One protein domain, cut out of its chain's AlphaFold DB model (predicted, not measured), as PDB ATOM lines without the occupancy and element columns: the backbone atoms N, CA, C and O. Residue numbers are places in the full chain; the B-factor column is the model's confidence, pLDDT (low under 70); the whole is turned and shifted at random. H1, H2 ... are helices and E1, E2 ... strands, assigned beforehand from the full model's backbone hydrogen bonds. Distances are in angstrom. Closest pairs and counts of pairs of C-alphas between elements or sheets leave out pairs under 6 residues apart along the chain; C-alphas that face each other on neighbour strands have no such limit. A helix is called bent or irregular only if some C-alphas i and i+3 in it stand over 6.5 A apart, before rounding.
ATOM      1  N   ASP A  32      62.315 -84.470   1.534       60.31
ATOM      2  CA  ASP A  32      61.060 -85.172   1.809       60.31
ATOM      3  C   ASP A  32      60.270 -84.602   3.001       60.31
ATOM      4  O   ASP A  32      59.052 -84.745   3.058       60.31
ATOM      5  N   LEU A  33      60.925 -83.906   3.935       62.22
ATOM      6  CA  LEU A  33      60.237 -83.174   5.008       62.22
ATOM      7  C   LEU A  33      59.830 -81.756   4.593       62.22
ATOM      8  O   LEU A  33      59.006 -81.135   5.264       62.22
ATOM      9  N   ARG A  34      60.391 -81.226   3.498       63.62
ATOM     10  CA  ARG A  34      60.005 -79.908   2.966       63.62
ATOM     11  C   ARG A  34      58.635 -79.947   2.284       63.62
ATOM     12  O   ARG A  34      57.957 -78.925   2.243       63.62
ATOM     13  N   THR A  35      58.240 -81.106   1.759       70.50
ATOM     14  CA  THR A  35      57.030 -81.282   0.941       70.50
ATOM     15  C   THR A  35      55.857 -81.914   1.686       70.50
ATOM     16  O   THR A  35      54.776 -82.051   1.114       70.50
ATOM     17  N   ALA A  36      56.048 -82.333   2.938       82.44
ATOM     18  CA  ALA A  36      54.981 -82.935   3.721       82.44
ATOM     19  C   ALA A  36      53.938 -81.874   4.089       82.44
ATOM     20  O   ALA A  36      54.241 -80.921   4.790       82.44
ATOM     21  N   SER A  37      52.684 -82.044   3.678       86.94
ATOM     22  CA  SER A  37      51.635 -81.086   4.052       86.94
ATOM     23  C   SER A  37      51.147 -81.271   5.493       86.94
ATOM     24  O   SER A  37      50.552 -80.362   6.068       86.94
ATOM     25  N   VAL A  38      51.398 -82.448   6.081       89.88
ATOM     26  CA  VAL A  38      50.953 -82.825   7.423       89.88
ATOM     27  C   VAL A  38      52.119 -83.391   8.225       89.88
ATOM     28  O   VAL A  38      52.812 -84.305   7.776       89.88
ATOM     29  N   LEU A  39      52.295 -82.904   9.450       88.81
ATOM     30  CA  LEU A  39      53.227 -83.469  10.426       88.81
ATOM     31  C   LEU A  39      52.472 -83.936  11.670       88.81
ATOM     32  O   LEU A  39      51.375 -83.468  11.966       88.81
ATOM     33  N   ALA A  40      53.081 -84.834  12.429       89.94
ATOM     34  CA  ALA A  40      52.669 -85.142  13.787       89.94
ATOM     35  C   ALA A  40      53.883 -85.276  14.693       89.94
ATOM     36  O   ALA A  40      54.971 -85.637  14.240       89.94
ATOM     37  N   TRP A  41      53.681 -85.041  15.982       87.75
ATOM     38  CA  TRP A  41      54.684 -85.365  16.982       87.75
ATOM     39  C   TRP A  41      54.369 -86.708  17.641       87.75
ATOM     40  O   TRP A  41      53.285 -86.926  18.194       87.75
ATOM     41  N   ASP A  42      55.334 -87.617  17.578       86.94
ATOM     42  CA  ASP A  42      55.314 -88.889  18.281       86.94
ATOM     43  C   ASP A  42      55.911 -88.707  19.681       86.94
ATOM     44  O   ASP A  42      57.127 -88.585  19.843       86.94
ATOM     45  N   GLU A  43      55.028 -88.653  20.685       84.50
ATOM     46  CA  GLU A  43      55.386 -88.478  22.098       84.50
ATOM     47  C   GLU A  43      56.224 -89.646  22.633       84.50
ATOM     48  O   GLU A  43      57.135 -89.414  23.425       84.50
ATOM     49  N   ASP A  44      55.978 -90.872  22.162       85.56
ATOM     50  CA  ASP A  44      56.692 -92.069  22.617       85.56
ATOM     51  C   ASP A  44      58.100 -92.139  22.008       85.56
ATOM     52  O   ASP A  44      59.070 -92.501  22.677       85.56
ATOM     53  N   ALA A  45      58.225 -91.784  20.726       83.19
ATOM     54  CA  ALA A  45      59.498 -91.799  20.010       83.19
ATOM     55  C   ALA A  45      60.327 -90.517  20.197       83.19
ATOM     56  O   ALA A  45      61.509 -90.499  19.844       83.19
ATOM     57  N   GLY A  46      59.725 -89.442  20.713       81.19
ATOM     58  CA  GLY A  46      60.367 -88.135  20.842       81.19
ATOM     59  C   GLY A  46      60.787 -87.561  19.486       81.19
ATOM     60  O   GLY A  46      61.919 -87.096  19.326       81.19
ATOM     61  N   SER A  47      59.922 -87.675  18.473       81.00
ATOM     62  CA  SER A  47      60.281 -87.344  17.089       81.00
ATOM     63  C   SER A  47      59.106 -86.859  16.244       81.00
ATOM     64  O   SER A  47      57.948 -87.150  16.540       81.00
ATOM     65  N   VAL A  48      59.412 -86.144  15.157       81.81
ATOM     66  CA  VAL A  48      58.414 -85.720  14.169       81.81
ATOM     67  C   VAL A  48      58.208 -86.822  13.134       81.81
ATOM     68  O   VAL A  48      59.166 -87.386  12.600       81.81
ATOM     69  N   VAL A  49      56.941 -87.087  12.829       84.56
ATOM     70  CA  VAL A  49      56.493 -87.993  11.774       84.56
ATOM     71  C   VAL A  49      55.813 -87.168  10.690       84.56
ATOM     72  O   VAL A  49      54.853 -86.451  10.963       84.56
ATOM     73  N   ALA A  50      56.303 -87.273   9.460       84.50
ATOM     74  CA  ALA A  50      55.668 -86.653   8.307       84.50
ATOM     75  C   ALA A  50      54.617 -87.571   7.679       84.50
ATOM     76  O   ALA A  50      54.770 -88.791   7.639       84.50
ATOM     77  N   TYR A  51      53.556 -86.960   7.166       82.56
ATOM     78  CA  TYR A  51      52.509 -87.615   6.404       82.56
ATOM     79  C   TYR A  51      52.396 -86.891   5.066       82.56
ATOM     80  O   TYR A  51      52.071 -85.706   5.003       82.56
ATOM     81  N   GLU A  52      52.698 -87.599   3.982       69.88
ATOM     82  CA  GLU A  52      52.552 -87.050   2.640       69.88
ATOM     83  C   GLU A  52      51.092 -87.158   2.187       69.88
ATOM     84  O   GLU A  52      50.413 -88.167   2.414       69.88
ATOM     85  N   TYR A  53      50.600 -86.113   1.526       62.59
ATOM     86  CA  TYR A  53      49.322 -86.175   0.836       62.59
ATOM     87  C   TYR A  53      49.468 -87.101  -0.375       62.59
ATOM     88  O   TYR A  53      50.346 -86.895  -1.209       62.59
ATOM     89  N   ALA A  54      48.593 -88.099  -0.521       52.75
ATOM     90  CA  ALA A  54      48.502 -88.854  -1.768       52.75
ATOM     91  C   ALA A  54      47.972 -87.913  -2.863       52.75
ATOM     92  O   ALA A  54      46.765 -87.795  -3.084       52.75
ATOM     93  N   THR A  55      48.872 -87.182  -3.515       46.56
ATOM     94  CA  THR A  55      48.544 -86.272  -4.605       46.56
ATOM     95  C   THR A  55      48.013 -87.099  -5.780       46.56
ATOM     96  O   THR A  55      48.741 -87.790  -6.484       46.56
ATOM     97  N   GLY A  56      46.691 -87.077  -5.979       40.97
ATOM     98  CA  GLY A  56      46.088 -87.413  -7.273       40.97
ATOM     99  C   GLY A  56      45.363 -88.752  -7.433       40.97
ATOM    100  O   GLY A  56      44.990 -89.071  -8.560       40.97
ATOM    101  N   SER A  57      45.072 -89.531  -6.384       36.75
ATOM    102  CA  SER A  57      44.127 -90.651  -6.548       36.75
ATOM    103  C   SER A  57      43.286 -90.919  -5.295       36.75
ATOM    104  O   SER A  57      43.843 -91.359  -4.289       36.75
ATOM    105  N   PRO A  58      41.943 -90.771  -5.362       43.12
ATOM    106  CA  PRO A  58      41.016 -91.143  -4.283       43.12
ATOM    107  C   PRO A  58      41.127 -92.609  -3.824       43.12
ATOM    108  O   PRO A  58      40.550 -92.977  -2.805       43.12
ATOM    109  N   ASN A  59      41.857 -93.448  -4.571       40.59
ATOM    110  CA  ASN A  59      41.992 -94.883  -4.340       40.59
ATOM    111  C   ASN A  59      43.439 -95.344  -4.067       40.59
ATOM    112  O   ASN A  59      43.673 -96.551  -3.968       40.59
ATOM    113  N   SER A  60      44.413 -94.436  -3.929       41.72
ATOM    114  CA  SER A  60      45.781 -94.821  -3.551       41.72
ATOM    115  C   SER A  60      45.849 -95.122  -2.049       41.72
ATOM    116  O   SER A  60      45.903 -94.225  -1.213       41.72
ATOM    117  N   LYS A  61      45.805 -96.410  -1.691       41.94
ATOM    118  CA  LYS A  61      45.843 -96.904  -0.301       41.94
ATOM    119  C   LYS A  61      47.242 -97.000   0.312       41.94
ATOM    120  O   LYS A  61      47.376 -97.514   1.420       41.94
ATOM    121  N   THR A  62      48.282 -96.533  -0.358       45.22
ATOM    122  CA  THR A  62      49.654 -96.700   0.124       45.22
ATOM    123  C   THR A  62      50.494 -95.535  -0.349       45.22
ATOM    124  O   THR A  62      50.756 -95.449  -1.539       45.22
ATOM    125  N   ASN A  63      50.884 -94.669   0.581       44.31
ATOM    126  CA  ASN A  63      52.215 -94.068   0.660       44.31
ATOM    127  C   ASN A  63      52.366 -93.504   2.074       44.31
ATOM    128  O   ASN A  63      52.124 -92.337   2.356       44.31
ATOM    129  N   THR A  64      52.679 -94.408   2.997       49.19
ATOM    130  CA  THR A  64      53.075 -94.070   4.358       49.19
ATOM    131  C   THR A  64      54.579 -93.825   4.336       49.19
ATOM    132  O   THR A  64      55.354 -94.779   4.367       49.19
ATOM    133  N   PHE A  65      55.009 -92.569   4.266       51.31
ATOM    134  CA  PHE A  65      56.402 -92.216   4.534       51.31
ATOM    135  C   PHE A  65      56.565 -91.889   6.019       51.31
ATOM    136  O   PHE A  65      56.628 -90.735   6.414       51.31
ATOM    137  N   THR A  66      56.655 -92.912   6.874       55.34
ATOM    138  CA  THR A  66      57.049 -92.718   8.280       55.34
ATOM    139  C   THR A  66      58.561 -92.521   8.349       55.34
ATOM    140  O   THR A  66      59.299 -93.426   8.739       55.34
ATOM    141  N   LYS A  67      59.067 -91.359   7.930       60.16
ATOM    142  CA  LYS A  67      60.459 -91.018   8.219       60.16
ATOM    143  C   LYS A  67      60.509 -90.308   9.559       60.16
ATOM    144  O   LYS A  67      60.186 -89.132   9.673       60.16
ATOM    145  N   VAL A  68      60.897 -91.070  10.574       57.75
ATOM    146  CA  VAL A  68      61.235 -90.553  11.896       57.75
ATOM    147  C   VAL A  68      62.546 -89.796  11.766       57.75
ATOM    148  O   VAL A  68      63.611 -90.400  11.619       57.75
ATOM    149  N   ALA A  69      62.482 -88.474  11.789       58.25
ATOM    150  CA  ALA A  69      63.679 -87.657  11.834       58.25
ATOM    151  C   ALA A  69      63.945 -87.268  13.297       58.25
ATOM    152  O   ALA A  69      63.073 -86.759  14.000       58.25
ATOM    153  N   ARG A  70      65.147 -87.600  13.792       56.16
ATOM    154  CA  ARG A  70      65.533 -87.335  15.186       56.16
ATOM    155  C   ARG A  70      65.938 -85.865  15.366       56.16
ATOM    156  O   ARG A  70      66.619 -85.343  14.478       56.16
ATOM    157  N   PRO A  71      65.670 -85.256  16.541       51.78
ATOM    158  CA  PRO A  71      65.954 -83.848  16.859       51.78
ATOM    159  C   PRO A  71      67.347 -83.331  16.461       51.78
ATOM    160  O   PRO A  71      67.488 -82.184  16.057       51.78
ATOM    161  N   GLN A  72      68.378 -84.179  16.527       48.94
ATOM    162  CA  GLN A  72      69.778 -83.783  16.320       48.94
ATOM    163  C   GLN A  72      70.207 -83.639  14.849       48.94
ATOM    164  O   GLN A  72      71.300 -83.139  14.598       48.94
ATOM    165  N   GLN A  73      69.407 -84.093  13.874       44.62
ATOM    166  CA  GLN A  73      69.837 -84.138  12.467       44.62
ATOM    167  C   GLN A  73      69.299 -83.011  11.587       44.62
ATOM    168  O   GLN A  73      69.808 -82.848  10.482       44.62
ATOM    169  N   LEU A  74      68.326 -82.224  12.051       48.56
ATOM    170  CA  LEU A  74      67.754 -81.137  11.261       48.56
ATOM    171  C   LEU A  74      68.064 -79.809  11.922       48.56
ATOM    172  O   LEU A  74      67.418 -79.391  12.883       48.56
ATOM    173  N   ALA A  75      69.088 -79.148  11.405       46.56
ATOM    174  CA  ALA A  75      69.276 -77.749  11.706       46.56
ATOM    175  C   ALA A  75      68.052 -76.951  11.270       46.56
ATOM    176  O   ALA A  75      67.372 -77.311  10.308       46.56
ATOM    177  N   ALA A  76      67.793 -75.882  12.022       48.25
ATOM    178  CA  ALA A  76      66.764 -74.896  11.744       48.25
ATOM    179  C   ALA A  76      66.668 -74.639  10.237       48.25
ATOM    180  O   ALA A  76      67.696 -74.475   9.579       48.25
ATOM    181  N   ARG A  77      65.439 -74.607   9.725       52.97
ATOM    182  CA  ARG A  77      65.096 -74.154   8.377       52.97
ATOM    183  C   ARG A  77      65.673 -72.748   8.178       52.97
ATOM    184  O   ARG A  77      65.003 -71.763   8.466       52.97
ATOM    185  N   ASP A  78      66.926 -72.654   7.743       49.19
ATOM    186  CA  ASP A  78      67.572 -71.394   7.377       49.19
ATOM    187  C   ASP A  78      67.276 -71.086   5.905       49.19
ATOM    188  O   ASP A  78      68.150 -70.791   5.097       49.19
ATOM    189  N   ASP A  79      65.993 -71.188   5.547       51.59
ATOM    190  CA  ASP A  79      65.484 -70.758   4.242       51.59
ATOM    191  C   ASP A  79      65.566 -69.219   4.103       51.59
ATOM    192  O   ASP A  79      65.325 -68.686   3.024       51.59
ATOM    193  N   SER A  80      65.984 -68.511   5.167       46.84
ATOM    194  CA  SER A  80      66.317 -67.081   5.151       46.84
ATOM    195  C   SER A  80      67.533 -66.745   4.274       46.84
ATOM    196  O   SER A  80      67.738 -65.588   3.924       46.84
ATOM    197  N   ALA A  81      68.341 -67.744   3.895       41.28
ATOM    198  CA  ALA A  81      69.586 -67.521   3.167       41.28
ATOM    199  C   ALA A  81      69.454 -67.536   1.630       41.28
ATOM    200  O   ALA A  81      70.378 -67.096   0.945       41.28
ATOM    201  N   THR A  82      68.358 -68.054   1.058       42.12
ATOM    202  CA  THR A  82      68.277 -68.304  -0.402       42.12
ATOM    203  C   THR A  82      67.535 -67.248  -1.217       42.12
ATOM    204  O   THR A  82      67.724 -67.180  -2.429       42.12
ATOM    205  N   GLN A  83      66.749 -66.388  -0.583       45.72
ATOM    206  CA  GLN A  83      66.161 -65.196  -1.193       45.72
ATOM    207  C   GLN A  83      66.417 -64.063  -0.206       45.72
ATOM    208  O   GLN A  83      66.345 -64.302   0.991       45.72
ATOM    209  N   GLY A  84      66.783 -62.862  -0.658       54.47
ATOM    210  CA  GLY A  84      67.088 -61.710   0.211       54.47
ATOM    211  C   GLY A  84      65.894 -61.178   1.022       54.47
ATOM    212  O   GLY A  84      65.845 -59.990   1.332       54.47
ATOM    213  N   ASP A  85      64.935 -62.046   1.321       65.25
ATOM    214  CA  ASP A  85      63.676 -61.801   1.982       65.25
ATOM    215  C   ASP A  85      63.891 -61.846   3.493       65.25
ATOM    216  O   ASP A  85      64.463 -62.778   4.065       65.25
ATOM    217  N   ILE A  86      63.429 -60.801   4.169       81.00
ATOM    218  CA  ILE A  86      63.535 -60.715   5.620       81.00
ATOM    219  C   ILE A  86      62.391 -61.499   6.230       81.00
ATOM    220  O   ILE A  86      61.232 -61.093   6.134       81.00
ATOM    221  N   CYS A  87      62.744 -62.615   6.863       86.44
ATOM    222  CA  CYS A  87      61.806 -63.523   7.498       86.44
ATOM    223  C   CYS A  87      61.846 -63.393   9.021       86.44
ATOM    224  O   CYS A  87      62.913 -63.387   9.639       86.44
ATOM    225  N   VAL A  88      60.669 -63.345   9.627       87.31
ATOM    226  CA  VAL A  88      60.473 -63.245  11.074       87.31
ATOM    227  C   VAL A  88      59.563 -64.367  11.547       87.31
ATOM    228  O   VAL A  88      58.651 -64.761  10.827       87.31
ATOM    229  N   ASP A  89      59.821 -64.901  12.739       87.69
ATOM    230  CA  ASP A  89      58.909 -65.858  13.371       87.69
ATOM    231  C   ASP A  89      57.534 -65.234  13.556       87.69
ATOM    232  O   ASP A  89      57.447 -64.042  13.835       87.69
ATOM    233  N   ILE A  90      56.478 -66.031  13.408       89.69
ATOM    234  CA  ILE A  90      55.110 -65.584  13.681       89.69
ATOM    235  C   ILE A  90      54.433 -66.493  14.694       89.69
ATOM    236  O   ILE A  90      54.713 -67.689  14.750       89.69
ATOM    237  N   ALA A  91      53.569 -65.923  15.521       90.06
ATOM    238  CA  ALA A  91      52.808 -66.658  16.523       90.06
ATOM    239  C   ALA A  91      51.484 -67.202  15.953       90.06
ATOM    240  O   ALA A  91      51.046 -66.828  14.864       90.06
ATOM    241  N   GLY A  92      50.857 -68.131  16.683       89.69
ATOM    242  CA  GLY A  92      49.608 -68.768  16.252       89.69
ATOM    243  C   GLY A  92      48.463 -67.769  16.077       89.69
ATOM    244  O   GLY A  92      47.780 -67.797  15.061       89.69
ATOM    245  N   ASP A  93      48.312 -66.838  17.017       90.69
ATOM    246  CA  ASP A  93      47.319 -65.757  16.986       90.69
ATOM    247  C   ASP A  93      47.544 -64.766  15.830       90.69
ATOM    248  O   ASP A  93      46.590 -64.267  15.231       90.69
ATOM    249  N   GLU A  94      48.798 -64.519  15.447       92.44
ATOM    250  CA  GLU A  94      49.116 -63.718  14.261       92.44
ATOM    251  C   GLU A  94      48.646 -64.410  12.971       92.44
ATOM    252  O   GLU A  94      48.148 -63.743  12.060       92.44
ATOM    253  N   ILE A  95      48.737 -65.742  12.895       92.62
ATOM    254  CA  ILE A  95      48.214 -66.530  11.767       92.62
ATOM    255  C   ILE A  95      46.687 -66.515  11.755       92.62
ATOM    256  O   ILE A  95      46.104 -66.410  10.678       92.62
ATOM    257  N   GLU A  96      46.030 -66.548  12.920       94.12
ATOM    258  CA  GLU A  96      44.564 -66.440  13.002       94.12
ATOM    259  C   GLU A  96      44.033 -65.134  12.391       94.12
ATOM    260  O   GLU A  96      42.902 -65.076  11.907       94.12
ATOM    261  N   SER A  97      44.857 -64.081  12.379       92.69
ATOM    262  CA  SER A  97      44.521 -62.797  11.758       92.69
ATOM    263  C   SER A  97      44.649 -62.786  10.227       92.69
ATOM    264  O   SER A  97      44.212 -61.828   9.581       92.69
ATOM    265  N   MET A  98      45.243 -63.826   9.627       94.00
ATOM    266  CA  MET A  98      45.421 -63.920   8.178       94.00
ATOM    267  C   MET A  98      44.099 -64.275   7.477       94.00
ATOM    268  O   MET A  98      43.328 -65.088   7.989       94.00
ATOM    269  N   PRO A  99      43.836 -63.746   6.265       96.19
ATOM    270  CA  PRO A  99      42.574 -63.988   5.557       96.19
ATOM    271  C   PRO A  99      42.241 -65.474   5.331       96.19
ATOM    272  O   PRO A  99      41.081 -65.872   5.412       96.19
ATOM    273  N   GLY A 100      43.261 -66.299   5.084       95.75
ATOM    274  CA  GLY A 100      43.138 -67.729   4.810       95.75
ATOM    275  C   GLY A 100      43.015 -68.618   6.043       95.75
ATOM    276  O   GLY A 100      42.866 -69.829   5.885       95.75
ATOM    277  N   TRP A 101      43.064 -68.057   7.256       95.94
ATOM    278  CA  TRP A 101      43.034 -68.817   8.508       95.94
ATOM    279  C   TRP A 101      41.897 -69.843   8.559       95.94
ATOM    280  O   TRP A 101      42.121 -71.012   8.875       95.94
ATOM    281  N   GLN A 102      40.685 -69.434   8.171       96.81
ATOM    282  CA  GLN A 102      39.509 -70.301   8.242       96.81
ATOM    283  C   GLN A 102      39.678 -71.584   7.418       96.81
ATOM    284  O   GLN A 102      39.267 -72.649   7.866       96.81
ATOM    285  N   ALA A 103      40.337 -71.516   6.256       95.31
ATOM    286  CA  ALA A 103      40.590 -72.699   5.435       95.31
ATOM    287  C   ALA A 103      41.480 -73.715   6.170       95.31
ATOM    288  O   ALA A 103      41.224 -74.917   6.119       95.31
ATOM    289  N   MET A 104      42.488 -73.239   6.907       95.31
ATOM    290  CA  MET A 104      43.359 -74.094   7.712       95.31
ATOM    291  C   MET A 104      42.621 -74.689   8.920       95.31
ATOM    292  O   MET A 104      42.741 -75.886   9.185       95.31
ATOM    293  N   ALA A 105      41.816 -73.887   9.620       96.75
ATOM    294  CA  ALA A 105      41.006 -74.351  10.747       96.75
ATOM    295  C   ALA A 105      39.957 -75.396  10.316       96.75
ATOM    296  O   ALA A 105      39.770 -76.418  10.986       96.75
ATOM    297  N   ASP A 106      39.311 -75.191   9.167       96.75
ATOM    298  CA  ASP A 106      38.361 -76.142   8.583       96.75
ATOM    299  C   ASP A 106      39.054 -77.459   8.214       96.75
ATOM    300  O   ASP A 106      38.506 -78.540   8.439       96.75
ATOM    301  N   LYS A 107      40.290 -77.389   7.707       95.25
ATOM    302  CA  LYS A 107      41.108 -78.566   7.395       95.25
ATOM    303  C   LYS A 107      41.507 -79.354   8.634       95.25
ATOM    304  O   LYS A 107      41.295 -80.566   8.670       95.25
ATOM    305  N   ALA A 108      41.995 -78.680   9.671       96.19
ATOM    306  CA  ALA A 108      42.284 -79.316  10.953       96.19
ATOM    307  C   ALA A 108      41.019 -79.964  11.549       96.19
ATOM    308  O   ALA A 108      41.049 -81.115  11.994       96.19
ATOM    309  N   THR A 109      39.876 -79.271  11.455       96.94
ATOM    310  CA  THR A 109      38.564 -79.800  11.859       96.94
ATOM    311  C   THR A 109      38.198 -81.062  11.087       96.94
ATOM    312  O   THR A 109      37.783 -82.056  11.685       96.94
ATOM    313  N   GLN A 110      38.363 -81.040   9.766       95.44
ATOM    314  CA  GLN A 110      38.055 -82.162   8.889       95.44
ATOM    315  C   GLN A 110      38.915 -83.391   9.209       95.44
ATOM    316  O   GLN A 110      38.407 -84.513   9.177       95.44
ATOM    317  N   TYR A 111      40.203 -83.199   9.501       94.06
ATOM    318  CA  TYR A 111      41.122 -84.307   9.756       94.06
ATOM    319  C   TYR A 111      40.998 -84.880  11.167       94.06
ATOM    320  O   TYR A 111      41.048 -86.101  11.334       94.06
ATOM    321  N   TRP A 112      40.840 -84.027  12.180       95.00
ATOM    322  CA  TRP A 112      41.065 -84.424  13.574       95.00
ATOM    323  C   TRP A 112      39.980 -83.965  14.557       95.00
ATOM    324  O   TRP A 112      40.021 -84.360  15.726       95.00
ATOM    325  N   GLY A 113      38.986 -83.208  14.088       96.50
ATOM    326  CA  GLY A 113      37.904 -82.645  14.897       96.50
ATOM    327  C   GLY A 113      38.141 -81.185  15.289       96.50
ATOM    328  O   GLY A 113      39.228 -80.645  15.109       96.50
ATOM    329  N   SER A 114      37.101 -80.536  15.817       96.94
ATOM    330  CA  SER A 114      37.102 -79.104  16.162       96.94
ATOM    331  C   SER A 114      37.544 -78.797  17.597       96.94
ATOM    332  O   SER A 114      37.437 -77.661  18.044       96.94
ATOM    333  N   ASP A 115      37.947 -79.808  18.370       97.06
ATOM    334  CA  ASP A 115      38.210 -79.695  19.808       97.06
ATOM    335  C   ASP A 115      39.698 -79.521  20.142       97.06
ATOM    336  O   ASP A 115      40.138 -79.951  21.209       97.06
ATOM    337  N   TRP A 116      40.489 -78.905  19.253       95.56
ATOM    338  CA  TRP A 116      41.871 -78.549  19.587       95.56
ATOM    339  C   TRP A 116      41.906 -77.533  20.739       95.56
ATOM    340  O   TRP A 116      41.054 -76.658  20.866       95.56
ATOM    341  N   GLN A 117      42.897 -77.675  21.614       93.94
ATOM    342  CA  GLN A 117      43.058 -76.901  22.845       93.94
ATOM    343  C   GLN A 117      44.051 -75.752  22.695       93.94
ATOM    344  O   GLN A 117      43.998 -74.797  23.466       93.94
ATOM    345  N   LYS A 118      44.997 -75.877  21.759       91.38
ATOM    346  CA  LYS A 118      46.109 -74.940  21.594       91.38
ATOM    347  C   LYS A 118      46.566 -74.902  20.141       91.38
ATOM    348  O   LYS A 118      46.591 -75.947  19.488       91.38
ATOM    349  N   LEU A 119      46.955 -73.712  19.696       91.00
ATOM    350  CA  LEU A 119      47.665 -73.474  18.446       91.00
ATOM    351  C   LEU A 119      49.083 -73.025  18.756       91.00
ATOM    352  O   LEU A 119      49.284 -72.194  19.641       91.00
ATOM    353  N   GLU A 120      50.049 -73.567  18.028       89.25
ATOM    354  CA  GLU A 120      51.458 -73.253  18.219       89.25
ATOM    355  C   GLU A 120      52.199 -73.181  16.892       89.25
ATOM    356  O   GLU A 120      52.066 -74.050  16.040       89.25
ATOM    357  N   ALA A 121      53.000 -72.139  16.715       86.00
ATOM    358  CA  ALA A 121      53.630 -71.838  15.431       86.00
ATOM    359  C   ALA A 121      55.136 -72.165  15.425       86.00
ATOM    360  O   ALA A 121      55.665 -72.637  14.422       86.00
ATOM    361  N   ASN A 122      55.823 -71.949  16.554       76.94
ATOM    362  CA  ASN A 122      57.282 -72.096  16.662       76.94
ATOM    363  C   ASN A 122      57.759 -72.885  17.884       76.94
ATOM    364  O   ASN A 122      58.933 -73.249  17.941       76.94
ATOM    365  N   ASN A 123      56.880 -73.151  18.852       73.00
ATOM    366  CA  ASN A 123      57.225 -73.943  20.026       73.00
ATOM    367  C   ASN A 123      56.012 -74.742  20.538       73.00
ATOM    368  O   ASN A 123      55.361 -74.322  21.494       73.00
ATOM    369  N   PRO A 124      55.676 -75.884  19.910       61.38
ATOM    370  CA  PRO A 124      54.495 -76.646  20.291       61.38
ATOM    371  C   PRO A 124      54.467 -77.039  21.778       61.38
ATOM    372  O   PRO A 124      53.410 -77.013  22.397       61.38
ATOM    373  N   ASN A 125      55.599 -77.322  22.423       64.69
ATOM    374  CA  ASN A 125      55.617 -77.586  23.862       64.69
ATOM    375  C   ASN A 125      57.009 -77.326  24.443       64.69
ATOM    376  O   ASN A 125      58.005 -77.493  23.761       64.69
ATOM    377  N   GLU A 126      57.067 -76.892  25.699       59.97
ATOM    378  CA  GLU A 126      58.306 -76.527  26.394       59.97
ATOM    379  C   GLU A 126      59.313 -77.689  26.489       59.97
ATOM    380  O   GLU A 126      60.517 -77.445  26.480       59.97
ATOM    381  N   ASP A 127      58.840 -78.943  26.487       55.69
ATOM    382  CA  ASP A 127      59.689 -80.145  26.404       55.69
ATOM    383  C   ASP A 127      60.208 -80.418  24.977       55.69
ATOM    384  O   ASP A 127      61.062 -81.280  24.752       55.69
ATOM    385  N   PHE A 128      59.682 -79.700  23.985       62.50
ATOM    386  CA  PHE A 128      60.116 -79.746  22.601       62.50
ATOM    387  C   PHE A 128      61.152 -78.640  22.345       62.50
ATOM    388  O   PHE A 128      60.811 -77.523  21.981       62.50
ATOM    389  N   GLU A 129      62.452 -78.958  22.374       52.22
ATOM    390  CA  GLU A 129      63.513 -78.093  21.794       52.22
ATOM    391  C   GLU A 129      63.466 -78.040  20.246       52.22
ATOM    392  O   GLU A 129      64.467 -77.916  19.531       52.22
ATOM    393  N   VAL A 130      62.288 -78.237  19.679       50.88
ATOM    394  CA  VAL A 130      62.113 -78.764  18.343       50.88
ATOM    395  C   VAL A 130      61.815 -77.569  17.438       50.88
ATOM    396  O   VAL A 130      60.669 -77.204  17.215       50.88
ATOM    397  N   LYS A 131      62.885 -77.012  16.843       55.97
ATOM    398  CA  LYS A 131      62.894 -76.065  15.698       55.97
ATOM    399  C   LYS A 131      62.209 -76.587  14.412       55.97
ATOM    400  O   LYS A 131      62.571 -76.190  13.302       55.97
ATOM    401  N   TRP A 132      61.295 -77.544  14.527       58.66
ATOM    402  CA  TRP A 132      60.765 -78.312  13.413       58.66
ATOM    403  C   TRP A 132      59.449 -77.704  12.983       58.66
ATOM    404  O   TRP A 132      58.554 -77.487  13.793       58.66
ATOM    405  N   GLY A 133      59.354 -77.413  11.692       64.50
ATOM    406  CA  GLY A 133      58.185 -76.741  11.154       64.50
ATOM    407  C   GLY A 133      58.026 -75.312  11.670       64.50
ATOM    408  O   GLY A 133      56.908 -74.885  11.921       64.50
ATOM    409  N   ARG A 134      59.145 -74.581  11.811       79.81
ATOM    410  CA  ARG A 134      59.150 -73.137  12.084       79.81
ATOM    411  C   ARG A 134      58.127 -72.445  11.192       79.81
ATOM    412  O   ARG A 134      58.156 -72.635   9.969       79.81
ATOM    413  N   THR A 135      57.292 -71.632  11.810       87.25
ATOM    414  CA  THR A 135      56.309 -70.810  11.134       87.25
ATOM    415  C   THR A 135      56.748 -69.364  11.172       87.25
ATOM    416  O   THR A 135      56.971 -68.775  12.230       87.25
ATOM    417  N   TYR A 136      56.910 -68.789   9.994       90.31
ATOM    418  CA  TYR A 136      57.500 -67.474   9.826       90.31
ATOM    419  C   TYR A 136      56.789 -66.717   8.713       90.31
ATOM    420  O   TYR A 136      56.119 -67.313   7.877       90.31
ATOM    421  N   ALA A 137      56.954 -65.401   8.686       91.75
ATOM    422  CA  ALA A 137      56.509 -64.557   7.595       91.75
ATOM    423  C   ALA A 137      57.701 -63.841   6.973       91.75
ATOM    424  O   ALA A 137      58.533 -63.293   7.694       91.75
ATOM    425  N   CYS A 138      57.770 -63.829   5.647       90.75
ATOM    426  CA  CYS A 138      58.828 -63.163   4.897       90.75
ATOM    427  C   CYS A 138      58.283 -61.948   4.161       90.75
ATOM    428  O   CYS A 138      57.193 -62.005   3.589       90.75
ATOM    429  N   VAL A 139      59.048 -60.856   4.155       90.81
ATOM    430  CA  VAL A 139      58.813 -59.751   3.220       90.81
ATOM    431  C   VAL A 139      58.961 -60.295   1.804       90.81
ATOM    432  O   VAL A 139      60.011 -60.835   1.480       90.81
ATOM    433  N   SER A 140      57.927 -60.150   0.979       89.44
ATOM    434  CA  SER A 140      57.948 -60.634  -0.401       89.44
ATOM    435  C   SER A 140      58.221 -59.498  -1.379       89.44
ATOM    436  O   SER A 140      57.459 -58.531  -1.460       89.44
ATOM    437  N   ILE A 272      54.392 -62.644   3.686       94.00
ATOM    438  CA  ILE A 272      53.784 -63.936   3.351       94.00
ATOM    439  C   ILE A 272      54.158 -64.948   4.430       94.00
ATOM    440  O   ILE A 272      55.339 -65.110   4.719       94.00
ATOM    441  N   GLY A 273      53.165 -65.604   5.030       93.38
ATOM    442  CA  GLY A 273      53.339 -66.675   6.009       93.38
ATOM    443  C   GLY A 273      53.748 -68.005   5.369       93.38
ATOM    444  O   GLY A 273      53.253 -68.372   4.305       93.38
ATOM    445  N   HIS A 274      54.624 -68.741   6.045       91.81
ATOM    446  CA  HIS A 274      55.243 -69.991   5.610       91.81
ATOM    447  C   HIS A 274      55.452 -70.928   6.799       91.81
ATOM    448  O   HIS A 274      55.671 -70.462   7.914       91.81
ATOM    449  N   GLY A 275      55.493 -72.243   6.564       90.25
ATOM    450  CA  GLY A 275      55.816 -73.223   7.607       90.25
ATOM    451  C   GLY A 275      54.625 -74.002   8.124       90.25
ATOM    452  O   GLY A 275      53.720 -74.299   7.354       90.25
ATOM    453  N   TYR A 276      54.667 -74.411   9.393       90.88
ATOM    454  CA  TYR A 276      53.732 -75.396   9.933       90.88
ATOM    455  C   TYR A 276      53.051 -74.921  11.207       90.88
ATOM    456  O   TYR A 276      53.675 -74.810  12.261       90.88
ATOM    457  N   LEU A 277      51.734 -74.763  11.141       93.31
ATOM    458  CA  LEU A 277      50.947 -74.480  12.329       93.31
ATOM    459  C   LEU A 277      50.559 -75.777  13.034       93.31
ATOM    460  O   LEU A 277      49.949 -76.657  12.425       93.31
ATOM    461  N   TRP A 278      50.881 -75.872  14.320       93.50
ATOM    462  CA  TRP A 278      50.600 -77.015  15.175       93.50
ATOM    463  C   TRP A 278      49.292 -76.852  15.948       93.50
ATOM    464  O   TRP A 278      49.006 -75.801  16.515       93.50
ATOM    465  N   PHE A 279      48.546 -77.945  16.036       94.31
ATOM    466  CA  PHE A 279      47.276 -78.101  16.725       94.31
ATOM    467  C   PHE A 279      47.431 -79.175  17.808       94.31
ATOM    468  O   PHE A 279      47.801 -80.318  17.515       94.31
ATOM    469  N   LEU A 280      47.125 -78.824  19.058       94.00
ATOM    470  CA  LEU A 280      47.073 -79.767  20.179       94.00
ATOM    471  C   LEU A 280      45.649 -80.249  20.415       94.00
ATOM    472  O   LEU A 280      44.767 -79.447  20.700       94.00
ATOM    473  N   TYR A 281      45.448 -81.560  20.438       95.69
ATOM    474  CA  TYR A 281      44.168 -82.182  20.758       95.69
ATOM    475  C   TYR A 281      44.133 -82.798  22.171       95.69
ATOM    476  O   TYR A 281      45.153 -83.285  22.686       95.69
ATOM    477  N   PRO A 282      42.945 -82.852  22.808       96.44
ATOM    478  CA  PRO A 282      42.776 -83.397  24.157       96.44
ATOM    479  C   PRO A 282      43.037 -84.903  24.212       96.44
ATOM    480  O   PRO A 282      43.441 -85.430  25.245       96.44
ATOM    481  N   SER A 283      42.823 -85.606  23.098       96.12
ATOM    482  CA  SER A 283      43.083 -87.037  22.971       96.12
ATOM    483  C   SER A 283      43.798 -87.338  21.655       96.12
ATOM    484  O   SER A 283      43.598 -86.609  20.682       96.12
ATOM    485  N   PRO A 284      44.622 -88.400  21.590       95.50
ATOM    486  CA  PRO A 284      45.328 -88.735  20.365       95.50
ATOM    487  C   PRO A 284      44.377 -89.034  19.194       95.50
ATOM    488  O   PRO A 284      43.447 -89.837  19.319       95.50
ATOM    489  N   ARG A 285      44.653 -88.425  18.042       94.56
ATOM    490  CA  ARG A 285      43.899 -88.541  16.788       94.56
ATOM    491  C   ARG A 285      44.687 -89.338  15.756       94.56
ATOM    492  O   ARG A 285      45.893 -89.511  15.897       94.56
ATOM    493  N   LYS A 286      43.991 -89.848  14.739       92.00
ATOM    494  CA  LYS A 286      44.599 -90.529  13.588       92.00
ATOM    495  C   LYS A 286      44.422 -89.670  12.346       92.00
ATOM    496  O   LYS A 286      43.368 -89.064  12.192       92.00
ATOM    497  N   PHE A 287      45.378 -89.713  11.431       86.50
ATOM    498  CA  PHE A 287      45.247 -89.159  10.088       86.50
ATOM    499  C   PHE A 287      45.102 -90.310   9.089       86.50
ATOM    500  O   PHE A 287      45.959 -91.188   9.031       86.50
ATOM    501  N   ASN A 288      43.991 -90.380   8.348       84.31
ATOM    502  CA  ASN A 288      43.717 -91.471   7.394       84.31
ATOM    503  C   ASN A 288      43.886 -92.893   7.983       84.31
ATOM    504  O   ASN A 288      44.419 -93.794   7.338       84.31
ATOM    505  N   ASN A 289      43.417 -93.105   9.221       83.00
ATOM    506  CA  ASN A 289      43.589 -94.335  10.020       83.00
ATOM    507  C   ASN A 289      45.036 -94.674  10.432       83.00
ATOM    508  O   ASN A 289      45.261 -95.741  11.012       83.00
ATOM    509  N   GLN A 290      45.987 -93.771  10.196       79.00
ATOM    510  CA  GLN A 290      47.405 -93.907  10.525       79.00
ATOM    511  C   GLN A 290      47.819 -92.924  11.621       79.00
ATOM    512  O   GLN A 290      47.184 -91.886  11.819       79.00
ATOM    513  N   GLY A 291      48.884 -93.276  12.342       80.12
ATOM    514  CA  GLY A 291      49.348 -92.507  13.493       80.12
ATOM    515  C   GLY A 291      48.358 -92.521  14.657       80.12
ATOM    516  O   GLY A 291      47.191 -92.898  14.519       80.12
ATOM    517  N   LYS A 292      48.829 -92.130  15.839       91.44
ATOM    518  CA  LYS A 292      47.969 -91.819  16.983       91.44
ATOM    519  C   LYS A 292      48.660 -90.748  17.823       91.44
ATOM    520  O   LYS A 292      49.369 -91.071  18.765       91.44
ATOM    521  N   HIS A 293      48.442 -89.487  17.467       92.00
ATOM    522  CA  HIS A 293      49.192 -88.351  18.015       92.00
ATOM    523  C   HIS A 293      48.253 -87.268  18.538       92.00
ATOM    524  O   HIS A 293      47.122 -87.138  18.063       92.00
ATOM    525  N   ARG A 294      48.697 -86.500  19.534       93.88
ATOM    526  CA  ARG A 294      47.949 -85.342  20.054       93.88
ATOM    527  C   ARG A 294      48.289 -84.052  19.323       93.88
ATOM    528  O   ARG A 294      47.423 -83.201  19.176       93.88
ATOM    529  N   TRP A 295      49.532 -83.944  18.884       92.44
ATOM    530  CA  TRP A 295      50.084 -82.806  18.171       92.44
ATOM    531  C   TRP A 295      50.132 -83.113  16.684       92.44
ATOM    532  O   TRP A 295      50.797 -84.066  16.269       92.44
ATOM    533  N   TRP A 296      49.441 -82.293  15.906       93.38
ATOM    534  CA  TRP A 296      49.401 -82.367  14.450       93.38
ATOM    535  C   TRP A 296      49.737 -81.007  13.869       93.38
ATOM    536  O   TRP A 296      49.328 -80.005  14.437       93.38
ATOM    537  N   ALA A 297      50.454 -80.957  12.755       92.81
ATOM    538  CA  ALA A 297      50.777 -79.714  12.075       92.81
ATOM    539  C   ALA A 297      50.270 -79.726  10.640       92.81
ATOM    540  O   ALA A 297      50.313 -80.765   9.979       92.81
ATOM    541  N   LEU A 298      49.839 -78.562  10.166       93.50
ATOM    542  CA  LEU A 298      49.485 -78.314   8.773       93.50
ATOM    543  C   LEU A 298      50.454 -77.312   8.161       93.50
ATOM    544  O   LEU A 298      50.748 -76.284   8.773       93.50
ATOM    545  N   GLN A 299      50.926 -77.603   6.952       91.81
ATOM    546  CA  GLN A 299      51.772 -76.687   6.197       91.81
ATOM    547  C   GLN A 299      50.931 -75.545   5.605       91.81
ATOM    548  O   GLN A 299      49.996 -75.790   4.839       91.81
ATOM    549  N   LEU A 300      51.293 -74.296   5.911       92.94
ATOM    550  CA  LEU A 300      50.624 -73.087   5.418       92.94
ATOM    551  C   LEU A 300      50.527 -73.069   3.894       92.94
ATOM    552  O   LEU A 300      49.456 -72.842   3.345       92.94
ATOM    553  N   GLU A 301      51.633 -73.337   3.207       91.06
ATOM    554  CA  GLU A 301      51.713 -73.258   1.750       91.06
ATOM    555  C   GLU A 301      50.914 -74.365   1.045       91.06
ATOM    556  O   GLU A 301      50.468 -74.169  -0.085       91.06
ATOM    557  N   ALA A 302      50.718 -75.511   1.704       90.19
ATOM    558  CA  ALA A 302      49.959 -76.628   1.152       90.19
ATOM    559  C   ALA A 302      48.448 -76.437   1.333       90.19
ATOM    560  O   ALA A 302      47.678 -76.688   0.405       90.19
ATOM    561  N   GLU A 303      48.019 -75.983   2.514       92.44
ATOM    562  CA  GLU A 303      46.596 -75.814   2.826       92.44
ATOM    563  C   GLU A 303      46.047 -74.454   2.359       92.44
ATOM    564  O   GLU A 303      44.864 -74.340   2.037       92.44
ATOM    565  N   ILE A 304      46.904 -73.431   2.265       94.31
ATOM    566  CA  ILE A 304      46.593 -72.089   1.756       94.31
ATOM    567  C   ILE A 304      47.561 -71.770   0.595       94.31
ATOM    568  O   ILE A 304      48.525 -71.009   0.753       94.31
ATOM    569  N   PRO A 305      47.340 -72.354  -0.599       92.44
ATOM    570  CA  PRO A 305      48.246 -72.182  -1.735       92.44
ATOM    571  C   PRO A 305      48.256 -70.751  -2.287       92.44
ATOM    572  O   PRO A 305      49.277 -70.322  -2.825       92.44
ATOM    573  N   ASP A 306      47.154 -70.011  -2.137       94.81
ATOM    574  CA  ASP A 306      47.068 -68.600  -2.517       94.81
ATOM    575  C   ASP A 306      47.852 -67.721  -1.531       94.81
ATOM    576  O   ASP A 306      47.477 -67.570  -0.366       94.81
ATOM    577  N   GLU A 307      48.925 -67.098  -2.020       94.50
ATOM    578  CA  GLU A 307      49.766 -66.180  -1.252       94.50
ATOM    579  C   GLU A 307      48.984 -65.041  -0.620       94.50
ATOM    580  O   GLU A 307      49.256 -64.692   0.528       94.50
TER     581      GLU A 307
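This is residues 32 to 140 and 272 to 307 of the 413 residues of an uncharacterized protein of Exidia glandulosa HHB12029 (UniProt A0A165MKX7). What would one see first? A strongly twisted sheet of five strands makes the large part, with the bent hairpin E7 and E8 within it and H2 packed along one face over E8 and E7; a small sheet of E3, E5 and E6 extends from it where E6 runs on into E7. The unnamed stretch 52 to 86 loops along the outside from E2 to E3, and of it residues 55 to 60 stick out. What is it built of? The printed part has 145 residues with eight named strands and three named helices in the order E1 E2 E3 H1 H2 E4 E5 E6 E7 E8 H3; the class is mixed, helices and strands, with 66 residues, under half, in named elements. The sheets' orders are E2, E1, E8, E7, E4 and E3, E5, E6, both antiparallel throughout. How large is it? It is compact, with a radius of gyration of the C-alphas of 14.7 A and spans of 41, 34 and 31 A.

What comes first along the printed part? E1, residues 38 to 42, begins with C-alpha 38 at (50.953, -82.825, 7.423), and E2 holds residues 47 to 51; each is 13.2 A long. E3 holds residues 87 to 89. Which elements follow before the cut? H1 holds residues 92 to 96 and H2 residues 101 to 112, 16.5 A long, with C-alpha 101 at (43.034, -68.817, 8.508). E4 holds residues 118 to 120 and E5 residues 136 to 139. What lies after the cut? E6 holds residues 272 to 274, E7 residues 276 to 287, 16.2 A long, and E8 residues 290 to 299, 18.3 A long. H3, residues 300 to 303, ends with C-alpha 303 at (46.596, -75.814, 2.826).

How do the strands of the large sheet pair? E1 and E2 form a hairpin, with N 40 and O 49 2.8 A apart, and E1 pairs with E8 through N 39 and O 297, 3.0 A. E8 and E7 form a hairpin, with N 279 and O 296 2.7 A apart; E7 bends by 127 degrees at residue 283 and E8 by 108 degrees at residue 293. E4, an edge strand, pairs with E7 through N 120 and O 278, 2.9 A. What of the small sheet? E5 is antiparallel to E3, with N 137 and O 88 2.8 A apart, and to E6, with N 138 and O 272 2.9 A apart. E6 runs on into E7 at 42 degrees. Where are the helices? H2 lies over E8 and E7 at a height over the sheet of 9.6 A, along the strands at 11 degrees to E8 on the local plane; its closest C-alphas to E7 are those of Trp 112 and Arg 285, 5.9 A. H1 is on the same face and close to H2 but not clearly touching, the closest C-alphas being those of Ile 95 and Trp 101, 6.5 A. H3 only grazes both sheets and touches H2 residues 103 to 107 alone, the closest C-alphas being those of Met 104 and Glu 303, 6.1 A. How do their backbones look? In H1 and H2 every O i to N i+4 pair is within hydrogen-bond range, while H3 is too short for such a pair and has 0 of 1 O i to N i+3 pairs within range.

How far does it reach? The two C-alphas farthest apart are those of Asn 59 and Gly 84, 41.8 A. Where is the cut, and which links are long? Residues 141 to 271 are not printed, and C-alphas 140 and 272 are 6.5 A apart across the cut. Of the links printed whole, E2 to E3 with 35 residues and E4 to E5 with 15 are long, and the others are tight. Where is confidence low? The pLDDT is under 70 at residues 32 to 34, 52 to 85 and 124 to 133, and its mean over the printed part is 78.1.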